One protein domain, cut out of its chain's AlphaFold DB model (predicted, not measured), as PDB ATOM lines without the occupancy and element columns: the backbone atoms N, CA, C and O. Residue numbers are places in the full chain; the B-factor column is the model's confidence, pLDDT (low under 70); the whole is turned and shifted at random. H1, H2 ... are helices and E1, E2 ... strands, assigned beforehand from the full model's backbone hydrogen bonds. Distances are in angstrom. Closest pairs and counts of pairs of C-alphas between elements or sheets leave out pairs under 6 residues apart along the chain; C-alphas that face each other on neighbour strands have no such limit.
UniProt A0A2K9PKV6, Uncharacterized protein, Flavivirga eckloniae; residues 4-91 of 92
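This is residues 4 to 91 of the 92 residues of an uncharacterized protein of Flavivirga eckloniae (UniProt A0A2K9PKV6). A long straight helix, H1, runs out like a handle from a small compact head, and its residues 4 to 18 stick out free. The head is one six-stranded sheet, curled like part of a barrel, with the short helix H2 packed on it chiefly at edge strand E2. The printed part has 88 residues, with two named helices and then six named strands along the chain, H1 H2 E1 E2 E3 E4 E5 E6; the sheet's order is E1 E6 E5 E4 E3 E2, antiparallel throughout, and the class is mixed, helices and strands. The whole is loose, with a radius of gyration of the C-alphas of 15.3 A and spans of 53 by 25 by 22 A, the helical arm making the length.

H1, residues 4 to 23, only grazes the sheet with its residues 19 to 23; its closest C-alphas to E4, residues 63 to 71, are those of Ser 23 and Tyr 71, 5.4 A apart. H2, residues 26 to 31, is close to H1 but not clearly touching, with the C-alphas of Tyr 22 and Phe 28 6.6 A apart; their lines are only just about perpendicular, at 72 degrees. H2 is on the sheet at a height of 6.2 A, over none of the strands, and its closest C-alphas to E2, residues 51 to 54, are those of Ser 26 and Ile 53, 5.7 A apart. In H1 every O i to N i+4 pair is within hydrogen-bond range; in H2, 1 of 2 is. E1, residues 34 to 36, is an edge strand beside E6, residues 85 to 90, with N 35 and O 89 2.8 A apart. A meander, each strand the antiparallel neighbour of the one before, runs E2, E3 at residues 57 to 60, E4, E5 at residues 74 to 79, and E6. Its four hairpins have N 54 and O 57 at 2.9 A, N 58 and O 65 at 2.7 A, N 66 and O 78 at 2.8 A, and N 86 and O 77 at 2.8 A. E4 bends by 60 degrees at residue 68. E1 and E2 are apart.

H1 begins at C-alpha 4, (71.326, 61.874, 143.889), and is 28.9 A long from first to last C-alpha, ending at C-alpha 23, (57.105, 72.698, 121.153). E4 is the longest strand, 22.9 A, while E5 measures 16.7 A and E6 16.4 A. E6 ends at C-alpha 90, (45.452, 73.919, 119.635).

The C-alphas farthest apart, those of Trp 4 and Gln 62, are 53.4 A apart. Without residues 4 to 18 the body spans 31 by 24 by 20 A. The printed part has no cut; the link E1 to E2, residues 37 to 50, is long and the others are tight. Mean pLDDT of the printed part is 87.8, with residues 38 to 41 and residue 91 under 70.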
ATOM      1  N   TRP A   4      72.309  62.442 144.818       88.75
ATOM      2  CA  TRP A   4      71.326  61.874 143.889       88.75
ATOM      3  C   TRP A   4      70.185  62.837 143.494       88.75
ATOM      4  O   TRP A   4      69.651  62.717 142.399       88.75
ATOM      5  N   ILE A   5      69.864  63.841 144.323       91.12
ATOM      6  CA  ILE A   5      68.755  64.780 144.105       91.12
ATOM      7  C   ILE A   5      69.146  65.736 142.988       91.12
ATOM      8  O   ILE A   5      68.357  65.975 142.086       91.12
ATOM      9  N   PHE A   6      70.396  66.206 142.991       89.69
ATOM     10  CA  PHE A   6      70.928  67.046 141.921       89.69
ATOM     11  C   PHE A   6      70.986  66.316 140.576       89.69
ATOM     12  O   PHE A   6      70.747  66.934 139.544       89.69
ATOM     13  N   LYS A   7      71.236  64.998 140.576       90.38
ATOM     14  CA  LYS A   7      71.180  64.186 139.350       90.38
ATOM     15  C   LYS A   7      69.762  64.126 138.787       90.38
ATOM     16  O   LYS A   7      69.573  64.384 137.605       90.38
ATOM     17  N   ILE A   8      68.776  63.833 139.636       94.44
ATOM     18  CA  ILE A   8      67.363  63.791 139.234       94.44
ATOM     19  C   ILE A   8      66.905  65.168 138.740       94.44
ATOM     20  O   ILE A   8      66.297  65.264 137.680       94.44
ATOM     21  N   LEU A   9      67.254  66.236 139.462       95.25
ATOM     22  CA  LEU A   9      66.906  67.602 139.076       95.25
ATOM     23  C   LEU A   9      67.494  67.970 137.707       95.25
ATOM     24  O   LEU A   9      66.787  68.526 136.873       95.25
ATOM     25  N   GLY A  10      68.753  67.605 137.449       94.81
ATOM     26  CA  GLY A  10      69.389  67.818 136.149       94.81
ATOM     27  C   GLY A  10      68.671  67.094 135.007       94.81
ATOM     28  O   GLY A  10      68.448  67.690 133.956       94.81
ATOM     29  N   VAL A  11      68.244  65.845 135.226       95.44
ATOM     30  CA  VAL A  11      67.456  65.086 134.238       95.44
ATOM     31  C   VAL A  11      66.111  65.762 133.966       95.44
ATOM     32  O   VAL A  11      65.744  65.933 132.807       95.44
ATOM     33  N   ILE A  12      65.401  66.195 135.011       96.06
ATOM     34  CA  ILE A  12      64.109  66.885 134.870       96.06
ATOM     35  C   ILE A  12      64.274  68.185 134.077       96.06
ATOM     36  O   ILE A  12      63.528  68.415 133.130       96.06
ATOM     37  N   ILE A  13      65.276  69.004 134.410       95.88
ATOM     38  CA  ILE A  13      65.567  70.248 133.682       95.88
ATOM     39  C   ILE A  13      65.874  69.947 132.211       95.88
ATOM     40  O   ILE A  13      65.340  70.613 131.329       95.88
ATOM     41  N   GLY A  14      66.683  68.920 131.937       95.50
ATOM     42  CA  GLY A  14      66.992  68.497 130.572       95.50
ATOM     43  C   GLY A  14      65.741  68.125 129.772       95.50
ATOM     44  O   GLY A  14      65.566  68.602 128.654       95.50
ATOM     45  N   ILE A  15      64.837  67.337 130.361       95.00
ATOM     46  CA  ILE A  15      63.566  66.949 129.728       95.00
ATOM     47  C   ILE A  15      62.700  68.180 129.442       95.00
ATOM     48  O   ILE A  15      62.192  68.322 128.332       95.00
ATOM     49  N   VAL A  16      62.563  69.090 130.413       92.31
ATOM     50  CA  VAL A  16      61.775  70.323 130.249       92.31
ATOM     51  C   VAL A  16      62.330  71.186 129.115       92.31
ATOM     52  O   VAL A  16      61.557  71.681 128.297       92.31
ATOM     53  N   LEU A  17      63.657  71.323 129.013       92.12
ATOM     54  CA  LEU A  17      64.293  72.071 127.926       92.12
ATOM     55  C   LEU A  17      64.030  71.423 126.562       92.12
ATOM     56  O   LEU A  17      63.625  72.120 125.635       92.12
ATOM     57  N   ILE A  18      64.207  70.102 126.438       92.44
ATOM     58  CA  ILE A  18      63.965  69.373 125.181       92.44
ATOM     59  C   ILE A  18      62.513  69.539 124.727       92.44
ATOM     60  O   ILE A  18      62.268  69.852 123.562       92.44
ATOM     61  N   LEU A  19      61.554  69.373 125.644       89.00
ATOM     62  CA  LEU A  19      60.134  69.557 125.344       89.00
ATOM     63  C   LEU A  19      59.827  71.002 124.939       89.00
ATOM     64  O   LEU A  19      59.135  71.215 123.949       89.00
ATOM     65  N   GLY A  20      60.394  71.987 125.640       87.25
ATOM     66  CA  GLY A  20      60.232  73.402 125.304       87.25
ATOM     67  C   GLY A  20      60.761  73.747 123.909       87.25
ATOM     68  O   GLY A  20      60.062  74.398 123.132       87.25
ATOM     69  N   PHE A  21      61.957  73.264 123.554       88.00
ATOM     70  CA  PHE A  21      62.519  73.451 122.211       88.00
ATOM     71  C   PHE A  21      61.678  72.761 121.137       88.00
ATOM     72  O   PHE A  21      61.413  73.355 120.091       88.00
ATOM     73  N   TYR A  22      61.229  71.532 121.396       88.94
ATOM     74  CA  TYR A  22      60.383  70.796 120.464       88.94
ATOM     75  C   TYR A  22      59.055  71.519 120.214       88.94
ATOM     76  O   TYR A  22      58.696  71.740 119.057       88.94
ATOM     77  N   SER A  23      58.369  71.964 121.268       86.31
ATOM     78  CA  SER A  23      57.105  72.698 121.153       86.31
ATOM     79  C   SER A  23      57.231  74.036 120.419       86.31
ATOM     80  O   SER A  23      56.233  74.528 119.905       86.31
ATOM     81  N   ASN A  24      58.425  74.631 120.334       85.81
ATOM     82  CA  ASN A  24      58.655  75.866 119.574       85.81
ATOM     83  C   ASN A  24      59.097  75.626 118.116       85.81
ATOM     84  O   ASN A  24      59.263  76.579 117.356       85.81
ATOM     85  N   SER A  25      59.326  74.371 117.723       88.50
ATOM     86  CA  SER A  25      59.827  74.026 116.391       88.50
ATOM     87  C   SER A  25      58.753  74.150 115.302       88.50
ATOM     88  O   SER A  25      57.577  73.887 115.551       88.50
ATOM     89  N   SER A  26      59.169  74.461 114.066       89.56
ATOM     90  CA  SER A  26      58.281  74.469 112.889       89.56
ATOM     91  C   SER A  26      57.518  73.151 112.736       89.56
ATOM     92  O   SER A  26      56.304  73.156 112.571       89.56
ATOM     93  N   SER A  27      58.215  72.018 112.897       88.62
ATOM     94  CA  SER A  27      57.613  70.689 112.738       88.62
ATOM     95  C   SER A  27      56.507  70.409 113.755       88.62
ATOM     96  O   SER A  27      55.554  69.700 113.440       88.62
ATOM     97  N   PHE A  28      56.627  70.929 114.981       89.69
ATOM     98  CA  PHE A  28      55.550  70.810 115.960       89.69
ATOM     99  C   PHE A  28      54.334  71.618 115.517       89.69
ATOM    100  O   PHE A  28      53.237  71.064 115.492       89.69
ATOM    101  N   ILE A  29      54.543  72.882 115.130       90.06
ATOM    102  CA  ILE A  29      53.485  73.821 114.735       90.06
ATOM    103  C   ILE A  29      52.708  73.296 113.520       90.06
ATOM    104  O   ILE A  29      51.485  73.274 113.567       90.06
ATOM    105  N   GLU A  30      53.387  72.814 112.479       89.44
ATOM    106  CA  GLU A  30      52.762  72.283 111.251       89.44
ATOM    107  C   GLU A  30      51.894  71.040 111.491       89.44
ATOM    108  O   GLU A  30      50.968  70.762 110.733       89.44
ATOM    109  N   LYS A  31      52.178  70.272 112.550       88.25
ATOM    110  CA  LYS A  31      51.432  69.050 112.885       88.25
ATOM    111  C   LYS A  31      50.180  69.305 113.720       88.25
ATOM    112  O   LYS A  31      49.390  68.375 113.886       88.25
ATOM    113  N   GLN A  32      50.017  70.503 114.278       87.81
ATOM    114  CA  GLN A  32      48.863  70.823 115.114       87.81
ATOM    115  C   GLN A  32      47.696  71.356 114.288       87.81
ATOM    116  O   GLN A  32      47.871  71.905 113.203       87.81
ATOM    117  N   ASP A  33      46.497  71.211 114.846       88.50
ATOM    118  CA  ASP A  33      45.287  71.837 114.323       88.50
ATOM    119  C   ASP A  33      45.027  73.131 115.102       88.50
ATOM    120  O   ASP A  33      44.455  73.129 116.201       88.50
ATOM    121  N   TRP A  34      45.556  74.231 114.569       89.19
ATOM    122  CA  TRP A  34      45.444  75.543 115.185       89.19
ATOM    123  C   TRP A  34      44.084  76.134 114.879       89.19
ATOM    124  O   TRP A  34      43.732  76.354 113.727       89.19
ATOM    125  N   LYS A  35      43.339  76.453 115.932       87.69
ATOM    126  CA  LYS A  35      42.143  77.263 115.808       87.69
ATOM    127  C   LYS A  35      42.445  78.671 116.266       87.69
ATOM    128  O   LYS A  35      42.951  78.890 117.366       87.69
ATOM    129  N   TYR A  36      42.040  79.616 115.442       86.38
ATOM    130  CA  TYR A  36      42.011  81.011 115.805       86.38
ATOM    131  C   TYR A  36      41.237  81.265 117.118       86.38
ATOM    132  O   TYR A  36      40.065  80.889 117.255       86.38
ATOM    133  N   ALA A  37      41.901  81.878 118.096       78.38
ATOM    134  CA  ALA A  37      41.279  82.375 119.316       78.38
ATOM    135  C   ALA A  37      40.776  83.801 119.046       78.38
ATOM    136  O   ALA A  37      41.551  84.654 118.625       78.38
ATOM    137  N   GLU A  38      39.472  84.033 119.229       69.88
ATOM    138  CA  GLU A  38      38.784  85.292 118.900       69.88
ATOM    139  C   GLU A  38      39.535  86.558 119.376       69.88
ATOM    140  O   GLU A  38      40.066  86.581 120.486       69.88
ATOM    141  N   GLY A  39      39.509  87.642 118.578       61.19
ATOM    142  CA  GLY A  39      39.837  89.002 119.055       61.19
ATOM    143  C   GLY A  39      40.824  89.853 118.236       61.19
ATOM    144  O   GLY A  39      41.228  90.914 118.702       61.19
ATOM    145  N   THR A  40      41.239  89.434 117.043       61.62
ATOM    146  CA  THR A  40      42.264  90.079 116.191       61.62
ATOM    147  C   THR A  40      41.955  89.981 114.684       61.62
ATOM    148  O   THR A  40      41.229  89.106 114.217       61.62
ATOM    149  N   HIS A  41      42.497  90.900 113.882       65.19
ATOM    150  CA  HIS A  41      42.158  91.019 112.455       65.19
ATOM    151  C   HIS A  41      42.820  89.987 111.539       65.19
ATOM    152  O   HIS A  41      42.378  89.823 110.404       65.19
ATOM    153  N   ILE A  42      43.841  89.262 112.016       72.38
ATOM    154  CA  ILE A  42      44.510  88.258 111.182       72.38
ATOM    155  C   ILE A  42      43.552  87.103 110.836       72.38
ATOM    156  O   ILE A  42      43.722  86.484 109.804       72.38
ATOM    157  N   GLY A  43      42.504  86.841 111.626       73.88
ATOM    158  CA  GLY A  43      41.550  85.764 111.340       73.88
ATOM    159  C   GLY A  43      42.195  84.372 111.336       73.88
ATOM    160  O   GLY A  43      43.275  84.183 111.888       73.88
ATOM    161  N   ASP A  44      41.524  83.386 110.739       80.00
ATOM    162  CA  ASP A  44      41.952  81.981 110.758       80.00
ATOM    163  C   ASP A  44      42.829  81.631 109.543       80.00
ATOM    164  O   ASP A  44      42.323  81.214 108.502       80.00
ATOM    165  N   TRP A  45      44.145  81.862 109.650       86.94
ATOM    166  CA  TRP A  45      45.122  81.592 108.575       86.94
ATOM    167  C   TRP A  45      45.701  80.177 108.603       86.94
ATOM    168  O   TRP A  45      46.278  79.713 107.618       86.94
ATOM    169  N   LEU A  46      45.598  79.499 109.745       86.00
ATOM    170  CA  LEU A  46      46.357  78.286 110.042       86.00
ATOM    171  C   LEU A  46      45.494  77.032 109.966       86.00
ATOM    172  O   LEU A  46      45.590  76.149 110.820       86.00
ATOM    173  N   ALA A  47      44.678  76.939 108.919       78.06
ATOM    174  CA  ALA A  47      43.976  75.703 108.628       78.06
ATOM    175  C   ALA A  47      44.984  74.564 108.386       78.06
ATOM    176  O   ALA A  47      46.099  74.742 107.887       78.06
ATOM    177  N   LYS A  48      44.599  73.348 108.766       73.94
ATOM    178  CA  LYS A  48      45.471  72.181 108.634       73.94
ATOM    179  C   LYS A  48      45.947  72.002 107.185       73.94
ATOM    180  O   LYS A  48      45.133  71.960 106.264       73.94
ATOM    181  N   ASN A  49      47.258  71.829 107.003       75.94
ATOM    182  CA  ASN A  49      47.931  71.686 105.702       75.94
ATOM    183  C   ASN A  49      47.789  72.897 104.752       75.94
ATOM    184  O   ASN A  49      48.020  72.742 103.555       75.94
ATOM    185  N   SER A  50      47.399  74.083 105.238       82.00
ATOM    186  CA  SER A  50      47.270  75.290 104.402       82.00
ATOM    187  C   SER A  50      48.466  76.240 104.486       82.00
ATOM    188  O   SER A  50      48.394  77.352 103.958       82.00
ATOM    189  N   PHE A  51      49.532  75.845 105.183       89.06
ATOM    190  CA  PHE A  51      50.693  76.688 105.433       89.06
ATOM    191  C   PHE A  51      51.984  75.875 105.534       89.06
ATOM    192  O   PHE A  51      51.969  74.703 105.907       89.06
ATOM    193  N   GLU A  52      53.101  76.540 105.258       89.75
ATOM    194  CA  GLU A  52      54.458  76.023 105.451       89.75
ATOM    195  C   GLU A  52      55.248  76.978 106.347       89.75
ATOM    196  O   GLU A  52      55.008  78.192 106.322       89.75
ATOM    197  N   ILE A  53      56.188  76.457 107.147       91.62
ATOM    198  CA  ILE A  53      57.007  77.282 108.039       91.62
ATOM    199  C   ILE A  53      58.490  77.168 107.704       91.62
ATOM    200  O   ILE A  53      59.163  76.200 108.061       91.62
ATOM    201  N   ASN A  54      59.054  78.248 107.167       89.62
ATOM    202  CA  ASN A  54      60.487  78.371 106.926       89.62
ATOM    203  C   ASN A  54      61.091  79.488 107.785       89.62
ATOM    204  O   ASN A  54      60.622  80.621 107.765       89.62
ATOM    205  N   ASN A  55      62.136  79.183 108.562       89.00
ATOM    206  CA  ASN A  55      62.821  80.152 109.431       89.00
ATOM    207  C   ASN A  55      61.869  80.978 110.320       89.00
ATOM    208  O   ASN A  55      62.036  82.187 110.487       89.00
ATOM    209  N   ARG A  56      60.868  80.311 110.917       91.00
ATOM    210  CA  ARG A  56      59.803  80.927 111.734       91.00
ATOM    211  C   ARG A  56      58.907  81.910 110.965       91.00
ATOM    212  O   ARG A  56      58.189  82.678 111.599       91.00
ATOM    213  N   ILE A  57      58.925  81.892 109.636       93.88
ATOM    214  CA  ILE A  57      57.966  82.589 108.782       93.88
ATOM    215  C   ILE A  57      56.969  81.562 108.261       93.88
ATOM    216  O   ILE A  57      57.358  80.567 107.662       93.88
ATOM    217  N   ILE A  58      55.699  81.817 108.534       92.88
ATOM    218  CA  ILE A  58      54.556  81.093 108.009       92.88
ATOM    219  C   ILE A  58      54.182  81.743 106.685       92.88
ATOM    220  O   ILE A  58      53.911  82.949 106.636       92.88
ATOM    221  N   GLU A  59      54.144  80.941 105.631       91.81
ATOM    222  CA  GLU A  59      53.636  81.352 104.328       91.81
ATOM    223  C   GLU A  59      52.253  80.738 104.111       91.81
ATOM    224  O   GLU A  59      52.068  79.528 104.239       91.81
ATOM    225  N   THR A  60      51.271  81.593 103.830       88.19
ATOM    226  CA  THR A  60      49.879  81.211 103.571       88.19
ATOM    227  C   THR A  60      49.383  81.911 102.309       88.19
ATOM    228  O   THR A  60      49.963  82.904 101.866       88.19
ATOM    229  N   ASN A  61      48.244  81.470 101.776       84.88
ATOM    230  CA  ASN A  61      47.584  82.160 100.662       84.88
ATOM    231  C   ASN A  61      47.078  83.571 101.028       84.88
ATOM    232  O   ASN A  61      46.777  84.356 100.134       84.88
ATOM    233  N   GLN A  62      46.957  83.889 102.321       85.12
ATOM    234  CA  GLN A  62      46.482  85.186 102.820       85.12
ATOM    235  C   GLN A  62      47.623  86.171 103.101       85.12
ATOM    236  O   GLN A  62      47.366  87.352 103.326       85.12
ATOM    237  N   GLY A  63      48.874  85.705 103.075       88.81
ATOM    238  CA  GLY A  63      50.053  86.517 103.341       88.81
ATOM    239  C   GLY A  63      51.101  85.781 104.166       88.81
ATOM    240  O   GLY A  63      51.067  84.555 104.330       88.81
ATOM    241  N   LYS A  64      52.053  86.553 104.696       93.25
ATOM    242  CA  LYS A  64      53.169  86.039 105.498       93.25
ATOM    243  C   LYS A  64      53.065  86.499 106.945       93.25
ATOM    244  O   LYS A  64      52.873  87.684 107.220       93.25
ATOM    245  N   ALA A  65      53.270  85.572 107.872       93.56
ATOM    246  CA  ALA A  65      53.295  85.861 109.300       93.56
ATOM    247  C   ALA A  65      54.563  85.306 109.949       93.56
ATOM    248  O   ALA A  65      55.100  84.288 109.532       93.56
ATOM    249  N   LYS A  66      55.061  85.957 110.993       94.88
ATOM    250  CA  LYS A  66      56.187  85.470 111.790       94.88
ATOM    251  C   LYS A  66      55.678  84.765 113.037       94.88
ATOM    252  O   LYS A  66      54.860  85.319 113.763       94.88
ATOM    253  N   VAL A  67      56.222  83.589 113.339       93.94
ATOM    254  CA  VAL A  67      56.038  82.928 114.633       93.94
ATOM    255  C   VAL A  67      56.775  83.738 115.691       93.94
ATOM    256  O   VAL A  67      58.009  83.774 115.734       93.94
ATOM    257  N   ILE A  68      56.015  84.381 116.569       93.44
ATOM    258  CA  ILE A  68      56.561  85.089 117.724       93.44
ATOM    259  C   ILE A  68      56.844  84.071 118.825       93.44
ATOM    260  O   ILE A  68      57.964  83.979 119.340       93.44
ATOM    261  N   PHE A  69      55.850  83.242 119.124       89.94
ATOM    262  CA  PHE A  69      55.898  82.310 120.234       89.94
ATOM    263  C   PHE A  69      55.030  81.088 119.959       89.94
ATOM    264  O   PHE A  69      53.938  81.219 119.423       89.94
ATOM    265  N   CYS A  70      55.512  79.913 120.352       91.00
ATOM    266  CA  CYS A  70      54.722  78.693 120.394       91.00
ATOM    267  C   CYS A  70      55.124  77.894 121.629       91.00
ATOM    268  O   CYS A  70      56.315  77.637 121.844       91.00
ATOM    269  N   TYR A  71      54.141  77.526 122.443       86.38
ATOM    270  CA  TYR A  71      54.351  76.684 123.610       86.38
ATOM    271  C   TYR A  71      53.095  75.880 123.927       86.38
ATOM    272  O   TYR A  71      52.015  76.434 124.128       86.38
ATOM    273  N   GLY A  72      53.243  74.557 124.000       84.75
ATOM    274  CA  GLY A  72      52.134  73.656 124.296       84.75
ATOM    275  C   GLY A  72      50.971  73.833 123.317       84.75
ATOM    276  O   GLY A  72      51.071  73.432 122.160       84.75
ATOM    277  N   LYS A  73      49.868  74.411 123.804       88.19
ATOM    278  CA  LYS A  73      48.625  74.618 123.046       88.19
ATOM    279  C   LYS A  73      48.424  76.051 122.565       88.19
ATOM    280  O   LYS A  73      47.362  76.340 122.033       88.19
ATOM    281  N   GLU A  74      49.402  76.929 122.746       91.25
ATOM    282  CA  GLU A  74      49.297  78.340 122.385       91.25
ATOM    283  C   GLU A  74      50.314  78.694 121.305       91.25
ATOM    284  O   GLU A  74      51.499  78.356 121.402       91.25
ATOM    285  N   LEU A  75      49.845  79.414 120.294       92.50
ATOM    286  CA  LEU A  75      50.653  79.942 119.209       92.50
ATOM    287  C   LEU A  75      50.314  81.417 118.999       92.50
ATOM    288  O   LEU A  75      49.152  81.805 118.901       92.50
ATOM    289  N   ILE A  76      51.359  82.233 118.909       92.50
ATOM    290  CA  ILE A  76      51.272  83.659 118.613       92.50
ATOM    291  C   ILE A  76      52.047  83.924 117.332       92.50
ATOM    292  O   ILE A  76      53.259  83.677 117.253       92.50
ATOM    293  N   ILE A  77      51.346  84.482 116.354       93.25
ATOM    294  CA  ILE A  77      51.915  84.912 115.080       93.25
ATOM    295  C   ILE A  77      51.750  86.420 114.921       93.25
ATOM    296  O   ILE A  77      50.891  87.024 115.557       93.25
ATOM    297  N   GLU A  78      52.561  87.030 114.072       93.06
ATOM    298  CA  GLU A  78      52.462  88.446 113.725       93.06
ATOM    299  C   GLU A  78      52.475  88.603 112.208       93.06
ATOM    300  O   GLU A  78      53.392  88.108 111.551       93.06
ATOM    301  N   ASN A  79      51.480  89.290 111.650       92.38
ATOM    302  CA  ASN A  79      51.456  89.637 110.234       92.38
ATOM    303  C   ASN A  79      52.685  90.500 109.905       92.38
ATOM    304  O   ASN A  79      52.924  91.526 110.545       92.38
ATOM    305  N   LEU A  80      53.471  90.107 108.900       92.19
ATOM    306  CA  LEU A  80      54.668  90.859 108.530       92.19
ATOM    307  C   LEU A  80      54.352  92.246 107.954       92.19
ATOM    308  O   LEU A  80      55.176  93.151 108.126       92.19
ATOM    309  N   GLU A  81      53.188  92.414 107.328       91.19
ATOM    310  CA  GLU A  81      52.730  93.653 106.696       91.19
ATOM    311  C   GLU A  81      52.028  94.568 107.702       91.19
ATOM    312  O   GLU A  81      52.476  95.691 107.924       91.19
ATOM    313  N   THR A  82      50.968  94.082 108.362       90.81
ATOM    314  CA  THR A  82      50.135  94.914 109.253       90.81
ATOM    315  C   THR A  82      50.663  95.013 110.684       90.81
ATOM    316  O   THR A  82      50.212  95.867 111.441       90.81
ATOM    317  N   LYS A  83      51.622  94.157 111.073       90.81
ATOM    318  CA  LYS A  83      52.113  93.989 112.460       90.81
ATOM    319  C   LYS A  83      51.053  93.527 113.459       90.81
ATOM    320  O   LYS A  83      51.292  93.520 114.666       90.81
ATOM    321  N   GLU A  84      49.888  93.110 112.979       89.44
ATOM    322  CA  GLU A  84      48.827  92.594 113.831       89.44
ATOM    323  C   GLU A  84      49.154  91.189 114.318       89.44
ATOM    324  O   GLU A  84      49.723  90.370 113.594       89.44
ATOM    325  N   LYS A  85      48.757  90.897 115.556       90.50
ATOM    326  CA  LYS A  85      49.000  89.597 116.176       90.50
ATOM    327  C   LYS A  85      47.817  88.664 115.972       90.50
ATOM    328  O   LYS A  85      46.666  89.071 116.084       90.50
ATOM    329  N   GLY A  86      48.108  87.400 115.711       90.31
ATOM    330  CA  GLY A  86      47.154  86.303 115.738       90.31
ATOM    331  C   GLY A  86      47.396  85.426 116.948       90.31
ATOM    332  O   GLY A  86      48.534  85.013 117.173       90.31
ATOM    333  N   PHE A  87      46.338  85.125 117.690       91.25
ATOM    334  CA  PHE A  87      46.379  84.180 118.798       91.25
ATOM    335  C   PHE A  87      45.664  82.906 118.373       91.25
ATOM    336  O   PHE A  87      44.539  82.947 117.885       91.25
ATOM    337  N   TYR A  88      46.337  81.779 118.541       91.12
ATOM    338  CA  TYR A  88      45.849  80.481 118.116       91.12
ATOM    339  C   TYR A  88      45.956  79.496 119.268       91.12
ATOM    340  O   TYR A  88      46.950  79.465 119.997       91.12
ATOM    341  N   ILE A  89      44.919  78.676 119.398       90.44
ATOM    342  CA  ILE A  89      44.842  77.591 120.364       90.44
ATOM    343  C   ILE A  89      44.775  76.255 119.635       90.44
ATOM    344  O   ILE A  89      44.046  76.087 118.659       90.44
ATOM    345  N   ASN A  90      45.533  75.284 120.122       86.56
ATOM    346  CA  ASN A  90      45.452  73.919 119.635       86.56
ATOM    347  C   ASN A  90      44.243  73.220 120.268       86.56
ATOM    348  O   ASN A  90      44.124  73.162 121.495       86.56
ATOM    349  N   LYS A  91      43.351  72.690 119.430       67.25
ATOM    350  CA  LYS A  91      42.141  71.977 119.866       67.25
ATOM    351  C   LYS A  91      42.367  70.516 120.268       67.25
ATOM    352  O   LYS A  91      41.431  69.908 120.785       67.25
TER     353      LYS A  91